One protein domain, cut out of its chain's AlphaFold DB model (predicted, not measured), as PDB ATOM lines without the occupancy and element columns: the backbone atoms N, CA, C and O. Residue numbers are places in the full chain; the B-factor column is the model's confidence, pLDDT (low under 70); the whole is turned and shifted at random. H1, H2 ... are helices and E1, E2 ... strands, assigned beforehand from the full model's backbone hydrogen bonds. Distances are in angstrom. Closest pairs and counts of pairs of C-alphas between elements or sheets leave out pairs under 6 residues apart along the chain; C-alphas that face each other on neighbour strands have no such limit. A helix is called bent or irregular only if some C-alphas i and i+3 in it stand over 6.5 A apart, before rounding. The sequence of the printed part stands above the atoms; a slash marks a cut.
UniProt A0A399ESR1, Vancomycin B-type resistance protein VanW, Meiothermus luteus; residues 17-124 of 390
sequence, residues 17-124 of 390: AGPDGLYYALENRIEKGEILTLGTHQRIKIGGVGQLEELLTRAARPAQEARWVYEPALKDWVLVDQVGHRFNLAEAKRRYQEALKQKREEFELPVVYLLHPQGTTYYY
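AT A GLANCE: This is residues 17 to 124 of the 390 residues of the protein "Vancomycin B-type resistance protein VanW" of Meiothermus luteus (UniProt A0A399ESR1). A long, twisted two-strand hairpin, E1 and E2, runs most of the length of an elongated domain; the shorter hairpin E3 and E4 joins E1 near one end, where H3 is, while H1 and H2 meet at a steep tilt at the other end. Between the two ends of the domain, E4 runs on into E5 and E6 runs on into E7, and E5 and E7 make a small second sheet beside E1. The printed part has 108 residues, with three named helices and seven named strands in the order E1 E2 H1 E3 E4 E5 H2 E6 E7 H3, a mixed class of helices and strands. The five-strand sheet is branched, with antiparallel pairs and one parallel pair, E1 and E6; the two-strand sheet is antiparallel. The whole is loose, with a radius of gyration of the C-alphas of 16.7 A and spans of 50 by 26 by 18 A.

HOW THE PARTS SIT: E1, residues 20 to 31, has E2, residues 34 to 44, on one side, with N 27 and O 38 2.9 A apart. On its other side are E4, residues 76 to 82, with N 30 and O 79 2.8 A apart, and E6, residues 106 to 108, with N 22 and O 107 2.8 A apart. E3, residues 64 to 71, bends by 55 degrees at residue 68 and forms a hairpin with E4, N 69 and O 78 being 2.8 A apart. The sheet is strongly twisted. E5, residues 84 to 87, and E7, residues 111 to 114, are antiparallel, with N 86 and O 112 3.0 A apart. The closest C-alphas of E1 and E5, Ala 25 and His 85, are 7.5 A apart. H1, residues 49 to 59, is on the branched sheet and touches H2, residues 89 to 101, which only grazes that sheet; Val 49 and Lys 93 have their closest C-alphas, 6.7 A apart, and the helices run opposite ways at a steep tilt of 50 degrees. H3, residues 120 to 124, is on the branched sheet at a height of 7.8 A. Every O i to N i+4 pair is within hydrogen-bond range in H2 and H3, and 5 of 7 in H1, which is irregular, with C-alphas 50 and 53 7.1 A apart.

IN THESE COORDINATES: E1 begins at C-alpha 20, (22.199, 12.276, 26.389), and spans 33.6 A; E2 spans 31.8 A. E3 and E4 span 18.8 A and 19.4 A, H2 18.4 A and H1 15.3 A. H3 ends at C-alpha 124, (-11.288, 23.106, 20.232).

THE WHOLE: The two C-alphas farthest apart, Lys 75 and Lys 101, are 51.4 A apart. The printed part has no cut, and the links between named elements are tight. Mean pLDDT of the printed part is 95.2, and no printed residue is under 70.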
ATOM      1  N   ALA A  17      31.696  10.137  27.259       71.50
ATOM      2  CA  ALA A  17      30.567  10.765  26.601       71.50
ATOM      3  C   ALA A  17      29.551  11.115  27.694       71.50
ATOM      4  O   ALA A  17      29.110  10.234  28.432       71.50
ATOM      5  N   GLY A  18      29.271  12.406  27.878       85.00
ATOM      6  CA  GLY A  18      28.300  12.840  28.872       85.00
ATOM      7  C   GLY A  18      26.887  12.367  28.521       85.00
ATOM      8  O   GLY A  18      26.646  11.996  27.372       85.00
ATOM      9  N   PRO A  19      25.952  12.401  29.488       94.44
ATOM     10  CA  PRO A  19      24.618  11.857  29.307       94.44
ATOM     11  C   PRO A  19      23.859  12.557  28.180       94.44
ATOM     12  O   PRO A  19      23.943  13.782  28.023       94.44
ATOM     13  N   ASP A  20      23.077  11.779  27.439       95.94
ATOM     14  CA  ASP A  20      22.199  12.276  26.389       95.94
ATOM     15  C   ASP A  20      20.967  12.966  26.998       95.94
ATOM     16  O   ASP A  20      20.415  12.552  28.020       95.94
ATOM     17  N   GLY A  21      20.528  14.046  26.355       96.50
ATOM     18  CA  GLY A  21      19.334  14.785  26.751       96.50
ATOM     19  C   GLY A  21      18.103  14.241  26.040       96.50
ATOM     20  O   GLY A  21      18.068  14.211  24.808       96.50
ATOM     21  N   LEU A  22      17.084  13.856  26.801       97.69
ATOM     22  CA  LEU A  22      15.815  13.352  26.284       97.69
ATOM     23  C   LEU A  22      14.713  14.397  26.413       97.69
ATOM     24  O   LEU A  22      14.625  15.101  27.422       97.69
ATOM     25  N   TYR A  23      13.856  14.494  25.401       97.38
ATOM     26  CA  TYR A  23      12.652  15.319  25.464       97.38
ATOM     27  C   TYR A  23      11.573  14.838  24.495       97.38
ATOM     28  O   TYR A  23      11.835  14.027  23.611       97.38
ATOM     29  N   TYR A  24      10.355  15.363  24.633       96.94
ATOM     30  CA  TYR A  24       9.272  15.110  23.688       96.94
ATOM     31  C   TYR A  24       9.015  16.341  22.821       96.94
ATOM     32  O   TYR A  24       8.813  17.443  23.324       96.94
ATOM     33  N   ALA A  25       8.989  16.147  21.507       96.62
ATOM     34  CA  ALA A  25       8.417  17.113  20.583       96.62
ATOM     35  C   ALA A  25       6.910  16.840  20.486       96.62
ATOM     36  O   ALA A  25       6.515  15.734  20.114       96.62
ATOM     37  N   LEU A  26       6.079  17.821  20.849       97.25
ATOM     38  CA  LEU A  26       4.624  17.647  20.910       97.25
ATOM     39  C   LEU A  26       3.907  18.189  19.666       97.25
ATOM     40  O   LEU A  26       4.263  19.238  19.127       97.25
ATOM     41  N   GLU A  27       2.851  17.509  19.247       96.44
ATOM     42  CA  GLU A  27       1.906  17.960  18.222       96.44
ATOM     43  C   GLU A  27       0.489  17.745  18.742       96.44
ATOM     44  O   GLU A  27       0.178  16.649  19.212       96.44
ATOM     45  N   ASN A  28      -0.381  18.755  18.666       96.56
ATOM     46  CA  ASN A  28      -1.789  18.532  18.973       96.56
ATOM     47  C   ASN A  28      -2.572  18.293  17.697       96.56
ATOM     48  O   ASN A  28      -2.293  18.873  16.644       96.56
ATOM     49  N   ARG A  29      -3.634  17.508  17.820       96.25
ATOM     50  CA  ARG A  29      -4.581  17.280  16.742       96.25
ATOM     51  C   ARG A  29      -6.013  17.178  17.241       96.25
ATOM     52  O   ARG A  29      -6.225  16.737  18.364       96.25
ATOM     53  N   ILE A  30      -6.979  17.585  16.417       96.62
ATOM     54  CA  ILE A  30      -8.385  17.203  16.593       96.62
ATOM     55  C   ILE A  30      -8.697  16.102  15.589       96.62
ATOM     56  O   ILE A  30      -8.598  16.318  14.379       96.62
ATOM     57  N   GLU A  31      -9.083  14.942  16.101       93.31
ATOM     58  CA  GLU A  31      -9.468  13.767  15.330       93.31
ATOM     59  C   GLU A  31     -10.823  13.270  15.832       93.31
ATOM     60  O   GLU A  31     -11.012  13.096  17.034       93.31
ATOM     61  N   LYS A  32     -11.783  13.052  14.921       89.81
ATOM     62  CA  LYS A  32     -13.141  12.571  15.259       89.81
ATOM     63  C   LYS A  32     -13.822  13.382  16.373       89.81
ATOM     64  O   LYS A  32     -14.615  12.854  17.147       89.81
ATOM     65  N   GLY A  33     -13.501  14.671  16.438       91.75
ATOM     66  CA  GLY A  33     -14.036  15.609  17.414       91.75
ATOM     67  C   GLY A  33     -13.332  15.639  18.772       91.75
ATOM     68  O   GLY A  33     -13.708  16.465  19.604       91.75
ATOM     69  N   GLU A  34     -12.297  14.822  18.974       94.38
ATOM     70  CA  GLU A  34     -11.505  14.757  20.203       94.38
ATOM     71  C   GLU A  34     -10.108  15.341  20.017       94.38
ATOM     72  O   GLU A  34      -9.513  15.237  18.944       94.38
ATOM     73  N   ILE A  35      -9.580  15.968  21.070       94.31
ATOM     74  CA  ILE A  35      -8.219  16.505  21.067       94.31
ATOM     75  C   ILE A  35      -7.227  15.440  21.535       94.31
ATOM     76  O   ILE A  35      -7.421  14.798  22.564       94.31
ATOM     77  N   LEU A  36      -6.144  15.275  20.784       95.12
ATOM     78  CA  LEU A  36      -5.044  14.368  21.090       95.12
ATOM     79  C   LEU A  36      -3.735  15.158  21.064       95.12
ATOM     80  O   LEU A  36      -3.533  15.992  20.181       95.12
ATOM     81  N   THR A  37      -2.825  14.864  21.989       95.62
ATOM     82  CA  THR A  37      -1.448  15.374  21.968       95.62
ATOM     83  C   THR A  37      -0.513  14.199  21.737       95.62
ATOM     84  O   THR A  37      -0.447  13.279  22.549       95.62
ATOM     85  N   LEU A  38       0.201  14.222  20.618       95.00
ATOM     86  CA  LEU A  38       1.197  13.219  20.272       95.00
ATOM     87  C   LEU A  38       2.576  13.716  20.693       95.00
ATOM     88  O   LEU A  38       2.947  14.845  20.379       95.00
ATOM     89  N   GLY A  39       3.336  12.872  21.389       95.06
ATOM     90  CA  GLY A  39       4.720  13.151  21.753       95.06
ATOM     91  C   GLY A  39       5.682  12.254  20.992       95.06
ATOM     92  O   GLY A  39       5.676  11.039  21.176       95.06
ATOM     93  N   THR A  40       6.546  12.844  20.170       96.12
ATOM     94  CA  THR A  40       7.668  12.125  19.562       96.12
ATOM     95  C   THR A  40       8.885  12.263  20.458       96.12
ATOM     96  O   THR A  40       9.341  13.377  20.720       96.12
ATOM     97  N   HIS A  41       9.417  11.136  20.917       96.00
ATOM     98  CA  HIS A  41      10.635  11.104  21.714       96.00
ATOM     99  C   HIS A  41      11.841  11.579  20.888       96.00
ATOM    100  O   HIS A  41      12.032  11.148  19.751       96.00
ATOM    101  N   GLN A  42      12.642  12.472  21.459       97.06
ATOM    102  CA  GLN A  42      13.817  13.081  20.849       97.06
ATOM    103  C   GLN A  42      15.027  12.894  21.762       97.06
ATOM    104  O   GLN A  42      14.913  12.967  22.986       97.06
ATOM    105  N   ARG A  43      16.197  12.698  21.151       96.69
ATOM    106  CA  ARG A  43      17.474  12.503  21.845       96.69
ATOM    107  C   ARG A  43      18.512  13.486  21.314       96.69
ATOM    108  O   ARG A  43      18.710  13.583  20.105       96.69
ATOM    109  N   ILE A  44      19.192  14.184  22.217       95.06
ATOM    110  CA  ILE A  44      20.286  15.107  21.907       95.06
ATOM    111  C   ILE A  44      21.574  14.549  22.500       95.06
ATOM    112  O   ILE A  44      21.702  14.444  23.719       95.06
ATOM    113  N   LYS A  45      22.549  14.260  21.633       94.62
ATOM    114  CA  LYS A  45      23.905  13.915  22.063       94.62
ATOM    115  C   LYS A  45      24.620  15.174  22.531       94.62
ATOM    116  O   LYS A  45      24.908  16.043  21.712       94.62
ATOM    117  N   ILE A  46      24.858  15.284  23.836       90.81
ATOM    118  CA  ILE A  46      25.398  16.511  24.439       90.81
ATOM    119  C   ILE A  46      26.916  16.498  24.503       90.81
ATOM    120  O   ILE A  46      27.512  17.556  24.354       90.81
ATOM    121  N   GLY A  47      27.545  15.345  24.747       85.31
ATOM    122  CA  GLY A  47      28.997  15.247  24.912       85.31
ATOM    123  C   GLY A  47      29.496  15.961  26.173       85.31
ATOM    124  O   GLY A  47      29.825  15.300  27.153       85.31
ATOM    125  N   GLY A  48      29.511  17.300  26.172       85.06
ATOM    126  CA  GLY A  48      29.947  18.161  27.274       85.06
ATOM    127  C   GLY A  48      28.985  19.317  27.588       85.06
ATOM    128  O   GLY A  48      28.310  19.851  26.711       85.06
ATOM    129  N   VAL A  49      28.978  19.783  28.845       86.25
ATOM    130  CA  VAL A  49      28.075  20.858  29.322       86.25
ATOM    131  C   VAL A  49      28.208  22.179  28.547       86.25
ATOM    132  O   VAL A  49      27.246  22.939  28.460       86.25
ATOM    133  N   GLY A  50      29.380  22.461  27.966       86.56
ATOM    134  CA  GLY A  50      29.618  23.667  27.164       86.56
ATOM    135  C   GLY A  50      28.834  23.697  25.847       86.56
ATOM    136  O   GLY A  50      28.557  24.773  25.335       86.56
ATOM    137  N   GLN A  51      28.420  22.533  25.333       90.75
ATOM    138  CA  GLN A  51      27.656  22.413  24.084       90.75
ATOM    139  C   GLN A  51      26.144  22.564  24.305       90.75
ATOM    140  O   GLN A  51      25.387  22.730  23.347       90.75
ATOM    141  N   LEU A  52      25.693  22.520  25.565       92.50
ATOM    142  CA  LEU A  52      24.279  22.446  25.922       92.50
ATOM    143  C   LEU A  52      23.477  23.619  25.346       92.50
ATOM    144  O   LEU A  52      22.395  23.427  24.813       92.50
ATOM    145  N   GLU A  53      24.004  24.838  25.425       94.38
ATOM    146  CA  GLU A  53      23.292  26.038  24.978       94.38
ATOM    147  C   GLU A  53      23.063  26.058  23.464       94.38
ATOM    148  O   GLU A  53      21.935  26.256  23.010       94.38
ATOM    149  N   GLU A  54      24.101  25.772  22.678       95.88
ATOM    150  CA  GLU A  54      24.013  25.717  21.217       95.88
ATOM    151  C   GLU A  54      23.104  24.567  20.753       95.88
ATOM    152  O   GLU A  54      22.295  24.724  19.836       95.88
ATOM    153  N   LEU A  55      23.208  23.398  21.394       96.31
ATOM    154  CA  LEU A  55      22.379  22.235  21.078       96.31
ATOM    155  C   LEU A  55      20.906  22.472  21.416       96.31
ATOM    156  O   LEU A  55      20.040  22.197  20.587       96.31
ATOM    157  N   LEU A  56      20.609  23.024  22.594       96.62
ATOM    158  CA  LEU A  56      19.236  23.326  23.001       96.62
ATOM    159  C   LEU A  56      18.631  24.460  22.174       96.62
ATOM    160  O   LEU A  56      17.441  24.415  21.874       96.62
ATOM    161  N   THR A  57      19.436  25.440  21.754       96.19
ATOM    162  CA  THR A  57      18.986  26.505  20.847       96.19
ATOM    163  C   THR A  57      18.607  25.939  19.481       96.19
ATOM    164  O   THR A  57      17.544  26.271  18.964       96.19
ATOM    165  N   ARG A  58      19.420  25.034  18.918       96.19
ATOM    166  CA  ARG A  58      19.106  24.346  17.653       96.19
ATOM    167  C   ARG A  58      17.916  23.396  17.762       96.19
ATOM    168  O   ARG A  58      17.180  23.235  16.795       96.19
ATOM    169  N   ALA A  59      17.746  22.751  18.913       96.44
ATOM    170  CA  ALA A  59      16.639  21.833  19.152       96.44
ATOM    171  C   ALA A  59      15.322  22.551  19.473       96.44
ATOM    172  O   ALA A  59      14.262  21.944  19.333       96.44
ATOM    173  N   ALA A  60      15.364  23.805  19.928       97.25
ATOM    174  CA  ALA A  60      14.170  24.605  20.158       97.25
ATOM    175  C   ALA A  60      13.438  24.869  18.836       97.25
ATOM    176  O   ALA A  60      14.051  25.040  17.783       97.25
ATOM    177  N   ARG A  61      12.107  24.931  18.891       96.75
ATOM    178  CA  ARG A  61      11.287  25.233  17.713       96.75
ATOM    179  C   ARG A  61      10.101  26.124  18.074       96.75
ATOM    180  O   ARG A  61       9.553  25.989  19.172       96.75
ATOM    181  N   PRO A  62       9.663  27.012  17.168       97.31
ATOM    182  CA  PRO A  62       8.484  27.834  17.398       97.31
ATOM    183  C   PRO A  62       7.200  27.001  17.329       97.31
ATOM    184  O   PRO A  62       7.154  25.939  16.700       97.31
ATOM    185  N   ALA A  63       6.139  27.506  17.954       97.62
ATOM    186  CA  ALA A  63       4.796  26.981  17.744       97.62
ATOM    187  C   ALA A  63       4.291  27.394  16.355       97.62
ATOM    188  O   ALA A  63       4.615  28.489  15.893       97.62
ATOM    189  N   GLN A  64       3.494  26.549  15.704       97.12
ATOM    190  CA  GLN A  64       2.874  26.870  14.413       97.12
ATOM    191  C   GLN A  64       1.353  26.878  14.525       97.12
ATOM    192  O   GLN A  64       0.776  26.185  15.362       97.12
ATOM    193  N   GLU A  65       0.719  27.679  13.671       96.19
ATOM    194  CA  GLU A  65      -0.734  27.756  13.555       96.19
ATOM    195  C   GLU A  65      -1.352  26.394  13.223       96.19
ATOM    196  O   GLU A  65      -0.769  25.586  12.492       96.19
ATOM    197  N   ALA A  66      -2.551  26.151  13.755       96.44
ATOM    198  CA  ALA A  66      -3.299  24.956  13.426       96.44
ATOM    199  C   ALA A  66      -3.805  24.989  11.980       96.44
ATOM    200  O   ALA A  66      -4.332  25.995  11.505       96.44
ATOM    201  N   ARG A  67      -3.717  23.853  11.290       96.19
ATOM    202  CA  ARG A  67      -4.198  23.692   9.914       96.19
ATOM    203  C   ARG A  67      -5.057  22.448   9.768       96.19
ATOM    204  O   ARG A  67      -4.722  21.385  10.281       96.19
ATOM    205  N   TRP A  68      -6.158  22.585   9.039       96.56
ATOM    206  CA  TRP A  68      -6.962  21.445   8.614       96.56
ATOM    207  C   TRP A  68      -6.238  20.701   7.492       96.56
ATOM    208  O   TRP A  68      -5.879  21.302   6.477       96.56
ATOM    209  N   VAL A  69      -6.030  19.401   7.674       95.81
ATOM    210  CA  VAL A  69      -5.386  18.499   6.714       95.81
ATOM    211  C   VAL A  69      -6.303  17.304   6.494       95.81
ATOM    212  O   VAL A  69      -6.860  16.765   7.445       95.81
ATOM    213  N   TYR A  70      -6.480  16.898   5.241       95.31
ATOM    214  CA  TYR A  70      -7.184  15.660   4.939       95.31
ATOM    215  C   TYR A  70      -6.258  14.475   5.216       95.31
ATOM    216  O   TYR A  70      -5.172  14.413   4.642       95.31
ATOM    217  N   GLU A  71      -6.690  13.552   6.073       95.31
ATOM    218  CA  GLU A  71      -5.961  12.341   6.440       95.31
ATOM    219  C   GLU A  71      -6.548  11.137   5.679       95.31
ATOM    220  O   GLU A  71      -7.633  10.651   6.031       95.31
ATOM    221  N   PRO A  72      -5.875  10.631   4.624       95.12
ATOM    222  CA  PRO A  72      -6.404   9.550   3.795       95.12
ATOM    223  C   PRO A  72      -6.695   8.265   4.568       95.12
ATOM    224  O   PRO A  72      -7.651   7.566   4.226       95.12
ATOM    225  N   ALA A  73      -5.912   7.963   5.610       93.94
ATOM    226  CA  ALA A  73      -6.111   6.769   6.430       93.94
ATOM    227  C   ALA A  73      -7.447   6.805   7.191       93.94
ATOM    228  O   ALA A  73      -8.107   5.778   7.348       93.94
ATOM    229  N   LEU A  74      -7.868   7.997   7.619       91.44
ATOM    230  CA  LEU A  74      -9.120   8.217   8.343       91.44
ATOM    231  C   LEU A  74     -10.293   8.539   7.413       91.44
ATOM    232  O   LEU A  74     -11.444   8.437   7.833       91.44
ATOM    233  N   LYS A  75     -10.003   8.917   6.160       93.56
ATOM    234  CA  LYS A  75     -10.968   9.503   5.218       93.56
ATOM    235  C   LYS A  75     -11.699  10.702   5.831       93.56
ATOM    236  O   LYS A  75     -12.896  10.885   5.617       93.56
ATOM    237  N   ASP A  76     -10.968  11.496   6.608       94.25
ATOM    238  CA  ASP A  76     -11.510  12.619   7.365       94.25
ATOM    239  C   ASP A  76     -10.513  13.779   7.405       94.25
ATOM    240  O   ASP A  76      -9.323  13.625   7.121       94.25
ATOM    241  N   TRP A  77     -11.010  14.958   7.750       96.25
ATOM    242  CA  TRP A  77     -10.188  16.122   8.022       96.25
ATOM    243  C   TRP A  77      -9.781  16.142   9.490       96.25
ATOM    244  O   TRP A  77     -10.623  16.049  10.379       96.25
ATOM    245  N   VAL A  78      -8.492  16.340   9.734       97.06
ATOM    246  CA  VAL A  78      -7.918  16.525  11.066       97.06
ATOM    247  C   VAL A  78      -7.355  17.931  11.188       97.06
ATOM    248  O   VAL A  78      -6.763  18.464  10.247       97.06
ATOM    249  N   LEU A  79      -7.547  18.554  12.344       97.50
ATOM    250  CA  LEU A  79      -6.858  19.799  12.667       97.50
ATOM    251  C   LEU A  79      -5.525  19.423  13.298       97.50
ATOM    252  O   LEU A  79      -5.537  18.630  14.228       97.50
ATOM    253  N   VAL A  80      -4.403  19.961  12.827       97.31
ATOM    254  CA  VAL A  80      -3.075  19.681  13.400       97.31
ATOM    255  C   VAL A  80      -2.342  20.979  13.705       97.31
ATOM    256  O   VAL A  80      -2.394  21.901  12.893       97.31
ATOM    257  N   ASP A  81      -1.639  21.046  14.834       96.69
ATOM    258  CA  ASP A  81      -0.705  22.127  15.155       96.69
ATOM    259  C   ASP A  81       0.655  21.593  15.617       96.69
ATOM    260  O   ASP A  81       0.787  20.463  16.097       96.69
ATOM    261  N   GLN A  82       1.685  22.424  15.451       96.62
ATOM    262  CA  GLN A  82       2.997  22.166  16.032       96.62
ATOM    263  C   GLN A  82       3.091  22.903  17.365       96.62
ATOM    264  O   GLN A  82       3.108  24.138  17.391       96.62
ATOM    265  N   VAL A  83       3.238  22.159  18.463       97.31
ATOM    266  CA  VAL A  83       3.575  22.753  19.758       97.31
ATOM    267  C   VAL A  83       5.046  23.149  19.727       97.31
ATOM    268  O   VAL A  83       5.934  22.329  19.456       97.31
ATOM    269  N   GLY A  84       5.294  24.431  19.977       97.50
ATOM    270  CA  GLY A  84       6.639  24.964  20.105       97.50
ATOM    271  C   GLY A  84       7.266  24.518  21.412       97.50
ATOM    272  O   GLY A  84       6.574  24.207  22.381       97.50
ATOM    273  N   HIS A  85       8.587  24.524  21.470       98.19
ATOM    274  CA  HIS A  85       9.292  24.227  22.703       98.19
ATOM    275  C   HIS A  85      10.619  24.960  22.774       98.19
ATOM    276  O   HIS A  85      11.291  25.207  21.773       98.19
ATOM    277  N   ARG A  86      10.993  25.280  24.005       97.69
ATOM    278  CA  ARG A  86      12.307  25.792  24.389       97.69
ATOM    279  C   ARG A  86      12.749  25.092  25.666       97.69
ATOM    280  O   ARG A  86      11.964  24.382  26.289       97.69
ATOM    281  N   PHE A  87      13.982  25.325  26.084       97.94
ATOM    282  CA  PHE A  87      14.552  24.657  27.248       97.94
ATOM    283  C   PHE A  87      14.942  25.672  28.315       97.94
ATOM    284  O   PHE A  87      15.441  26.755  28.004       97.94
ATOM    285  N   ASN A  88      14.727  25.331  29.586       96.88
ATOM    286  CA  ASN A  88      15.299  26.103  30.684       96.88
ATOM    287  C   ASN A  88      16.791  25.760  30.798       96.88
ATOM    288  O   ASN A  88      17.151  24.722  31.349       96.88
ATOM    289  N   LEU A  89      17.655  26.629  30.268       96.25
ATOM    290  CA  LEU A  89      19.095  26.376  30.198       96.25
ATOM    291  C   LEU A  89      19.735  26.157  31.577       96.25
ATOM    292  O   LEU A  89      20.577  25.274  31.722       96.25
ATOM    293  N   ALA A  90      19.340  26.938  32.585       96.44
ATOM    294  CA  ALA A  90      19.894  26.827  33.935       96.44
ATOM    295  C   ALA A  90      19.551  25.469  34.565       96.44
ATOM    296  O   ALA A  90      20.432  24.762  35.054       96.44
ATOM    297  N   GLU A  91      18.286  25.065  34.469       97.75
ATOM    298  CA  GLU A  91      17.837  23.764  34.959       97.75
ATOM    299  C   GLU A  91      18.441  22.610  34.142       97.75
ATOM    300  O   GLU A  91      18.807  21.579  34.701       97.75
ATOM    301  N   ALA A  92      18.618  22.785  32.830       96.94
ATOM    302  CA  ALA A  92      19.213  21.766  31.971       96.94
ATOM    303  C   ALA A  92      20.682  21.524  32.345       96.94
ATOM    304  O   ALA A  92      21.098  20.372  32.472       96.94
ATOM    305  N   LYS A  93      21.449  22.595  32.610       96.25
ATOM    306  CA  LYS A  93      22.827  22.506  33.122       96.25
ATOM    307  C   LYS A  93      22.870  21.782  34.473       96.25
ATOM    308  O   LYS A  93      23.720  20.911  34.658       96.25
ATOM    309  N   ARG A  94      21.935  22.082  35.384       97.00
ATOM    310  CA  ARG A  94      21.829  21.420  36.696       97.00
ATOM    311  C   ARG A  94      21.576  19.915  36.556       97.00
ATOM    312  O   ARG A  94      22.323  19.120  37.126       97.00
ATOM    313  N   ARG A  95      20.570  19.520  35.768       97.25
ATOM    314  CA  ARG A  95      20.212  18.106  35.551       97.25
ATOM    315  C   ARG A  95      21.313  17.323  34.840       97.25
ATOM    316  O   ARG A  95      21.582  16.188  35.217       97.25
ATOM    317  N   TYR A  96      21.996  17.938  33.874       96.31
ATOM    318  CA  TYR A  96      23.140  17.327  33.195       96.31
ATOM    319  C   TYR A  96      24.285  17.016  34.174       96.31
ATOM    320  O   TYR A  96      24.816  15.908  34.188       96.31
ATOM    321  N   GLN A  97      24.643  17.972  35.040       95.19
ATOM    322  CA  GLN A  97      25.677  17.767  36.061       95.19
ATOM    323  C   GLN A  97      25.281  16.694  37.083       95.19
ATOM    324  O   GLN A  97      26.128  15.921  37.528       95.19
ATOM    325  N   GLU A  98      24.006  16.640  37.464       96.06
ATOM    326  CA  GLU A  98      23.473  15.608  38.353       96.06
ATOM    327  C   GLU A  98      23.553  14.213  37.713       96.06
ATOM    328  O   GLU A  98      24.059  13.279  38.336       96.06
ATOM    329  N   ALA A  99      23.147  14.089  36.449       95.94
ATOM    330  CA  ALA A  99      23.234  12.848  35.685       95.94
ATOM    331  C   ALA A  99      24.686  12.370  35.518       95.94
ATOM    332  O   ALA A  99      24.959  11.188  35.729       95.94
ATOM    333  N   LEU A 100      25.629  13.285  35.258       94.38
ATOM    334  CA  LEU A 100      27.065  12.980  35.233       94.38
ATOM    335  C   LEU A 100      27.571  12.429  36.570       94.38
ATOM    336  O   LEU A 100      28.248  11.402  36.596       94.38
ATOM    337  N   LYS A 101      27.236  13.085  37.691       94.88
ATOM    338  CA  LYS A 101      27.642  12.635  39.036       94.88
ATOM    339  C   LYS A 101      27.105  11.243  39.355       94.88
ATOM    340  O   LYS A 101      27.794  10.446  39.983       94.88
ATOM    341  N   GLN A 102      25.887  10.955  38.906       95.81
ATOM    342  CA  GLN A 102      25.223   9.668  39.098       95.81
ATOM    343  C   GLN A 102      25.595   8.628  38.031       95.81
ATOM    344  O   GLN A 102      25.073   7.518  38.079       95.81
ATOM    345  N   LYS A 103      26.487   8.964  37.085       93.75
ATOM    346  CA  LYS A 103      26.892   8.107  35.957       93.75
ATOM    347  C   LYS A 103      25.703   7.568  35.149       93.75
ATOM    348  O   LYS A 103      25.729   6.432  34.687       93.75
ATOM    349  N   ARG A 104      24.647   8.373  35.002       95.00
ATOM    350  CA  ARG A 104      23.524   8.046  34.115       95.00
ATOM    351  C   ARG A 104      23.952   8.243  32.665       95.00
ATOM    352  O   ARG A 104      24.727   9.149  32.378       95.00
ATOM    353  N   GLU A 105      23.404   7.431  31.770       94.44
ATOM    354  CA  GLU A 105      23.594   7.589  30.323       94.44
ATOM    355  C   GLU A 105      22.654   8.646  29.731       94.44
ATOM    356  O   GLU A 105      22.938   9.212  28.680       94.44
ATOM    357  N   GLU A 106      21.544   8.943  30.413       96.25
ATOM    358  CA  GLU A 106      20.479   9.809  29.909       96.25
ATOM    359  C   GLU A 106      19.852  10.651  31.027       96.25
ATOM    360  O   GLU A 106      19.876  10.289  32.211       96.25
ATOM    361  N   PHE A 107      19.254  11.782  30.648       96.31
ATOM    362  CA  PHE A 107      18.431  12.598  31.537       96.31
ATOM    363  C   PHE A 107      17.343  13.364  30.781       96.31
ATOM    364  O   PHE A 107      17.482  13.691  29.604       96.31
ATOM    365  N   GLU A 108      16.265  13.708  31.483       97.19
ATOM    366  CA  GLU A 108      15.171  14.495  30.916       97.19
ATOM    367  C   GLU A 108      15.488  15.993  30.897       97.19
ATOM    368  O   GLU A 108      15.746  16.623  31.936       97.19
ATOM    369  N   LEU A 109      15.390  16.592  29.714       97.81
ATOM    370  CA  LEU A 109      15.540  18.026  29.528       97.81
ATOM    371  C   LEU A 109      14.318  18.783  30.082       97.81
ATOM    372  O   LEU A 109      13.178  18.366  29.888       97.81
ATOM    373  N   PRO A 110      14.522  19.940  30.736       97.31
ATOM    374  CA  PRO A 110      13.437  20.774  31.240       97.31
ATOM    375  C   PRO A 110      12.803  21.581  30.099       97.31
ATOM    376  O   PRO A 110      13.212  22.711  29.800       97.31
ATOM    377  N   VAL A 111      11.814  20.981  29.443       97.81
ATOM    378  CA  VAL A 111      11.093  21.584  28.319       97.81
ATOM    379  C   VAL A 111      10.051  22.587  28.805       97.81
ATOM    380  O   VAL A 111       9.292  22.325  29.733       97.81
ATOM    381  N   VAL A 112       9.971  23.725  28.123       97.69
ATOM    382  CA  VAL A 112       8.876  24.688  28.227       97.69
ATOM    383  C   VAL A 112       8.133  24.691  26.898       97.69
ATOM    384  O   VAL A 112       8.675  25.138  25.884       97.69
ATOM    385  N   TYR A 113       6.897  24.197  26.907       97.31
ATOM    386  CA  TYR A 113       6.043  24.155  25.724       97.31
ATOM    387  C   TYR A 113       5.366  25.501  25.464       97.31
ATOM    388  O   TYR A 113       4.970  26.215  26.384       97.31
ATOM    389  N   LEU A 114       5.240  25.835  24.185       96.75
ATOM    390  CA  LEU A 114       4.680  27.075  23.672       96.75
ATOM    391  C   LEU A 114       3.503  26.718  22.762       96.75
ATOM    392  O   LEU A 114       3.667  25.985  21.787       96.75
ATOM    393  N   LEU A 115       2.318  27.236  23.073       96.62
ATOM    394  CA  LEU A 115       1.129  27.062  22.241       96.62
ATOM    395  C   LEU A 115       0.983  28.245  21.286       96.62
ATOM    396  O   LEU A 115       1.206  29.393  21.674       96.62
ATOM    397  N   HIS A 116       0.570  27.975  20.048       97.00
ATOM    398  CA  HIS A 116       0.196  29.038  19.123       97.00
ATOM    399  C   HIS A 116      -1.160  29.645  19.544       97.00
ATOM    400  O   HIS A 116      -2.063  28.887  19.911       97.00
ATOM    401  N   PRO A 117      -1.364  30.978  19.461       96.25
ATOM    402  CA  PRO A 117      -2.645  31.608  19.805       96.25
ATOM    403  C   PRO A 117      -3.838  31.071  19.002       96.25
ATOM    404  O   PRO A 117      -4.948  30.994  19.516       96.25
ATOM    405  N   GLN A 118      -3.590  30.653  17.759       95.25
ATOM    406  CA  GLN A 118      -4.547  29.980  16.870       95.25
ATOM    407  C   GLN A 118      -4.183  28.494  16.683       95.25
ATOM    408  O   GLN A 118      -4.141  27.976  15.570       95.25
ATOM    409  N   GLY A 119      -3.807  27.829  17.777       96.25
ATOM    410  CA  GLY A 119      -3.528  26.393  17.812       96.25
ATOM    411  C   GLY A 119      -4.791  25.529  17.921       96.25
ATOM    412  O   GLY A 119      -5.916  26.019  18.043       96.25
ATOM    413  N   THR A 120      -4.601  24.215  17.960       96.56
ATOM    414  CA  THR A 120      -5.650  23.193  18.094       96.56
ATOM    415  C   THR A 120      -6.505  23.440  19.339       96.56
ATOM    416  O   THR A 120      -7.731  23.391  19.277       96.56
ATOM    417  N   THR A 121      -5.876  23.809  20.462       94.88
ATOM    418  CA  THR A 121      -6.583  24.116  21.720       94.88
ATOM    419  C   THR A 121      -7.526  25.321  21.583       94.88
ATOM    420  O   THR A 121      -8.604  25.323  22.175       94.88
ATOM    421  N   TYR A 122      -7.152  26.340  20.800       97.00
ATOM    422  CA  TYR A 122      -7.997  27.514  20.558       97.00
ATOM    423  C   TYR A 122      -9.273  27.121  19.804       97.00
ATOM    424  O   TYR A 122     -10.378  27.364  20.290       97.00
ATOM    425  N   TYR A 123      -9.134  26.428  18.671       97.81
ATOM    426  CA  TYR A 123     -10.278  25.976  17.874       97.81
ATOM    427  C   TYR A 123     -11.153  24.961  18.622       97.81
ATOM    428  O   TYR A 123     -12.383  25.049  18.555       97.81
ATOM    429  N   TYR A 124     -10.549  24.064  19.408       97.19
ATOM    430  CA  TYR A 124     -11.288  23.106  20.232       97.19
ATOM    431  C   TYR A 124     -12.187  23.812  21.261       97.19
ATOM    432  O   TYR A 124     -13.363  23.465  21.386       97.19
TER     433      TYR A 124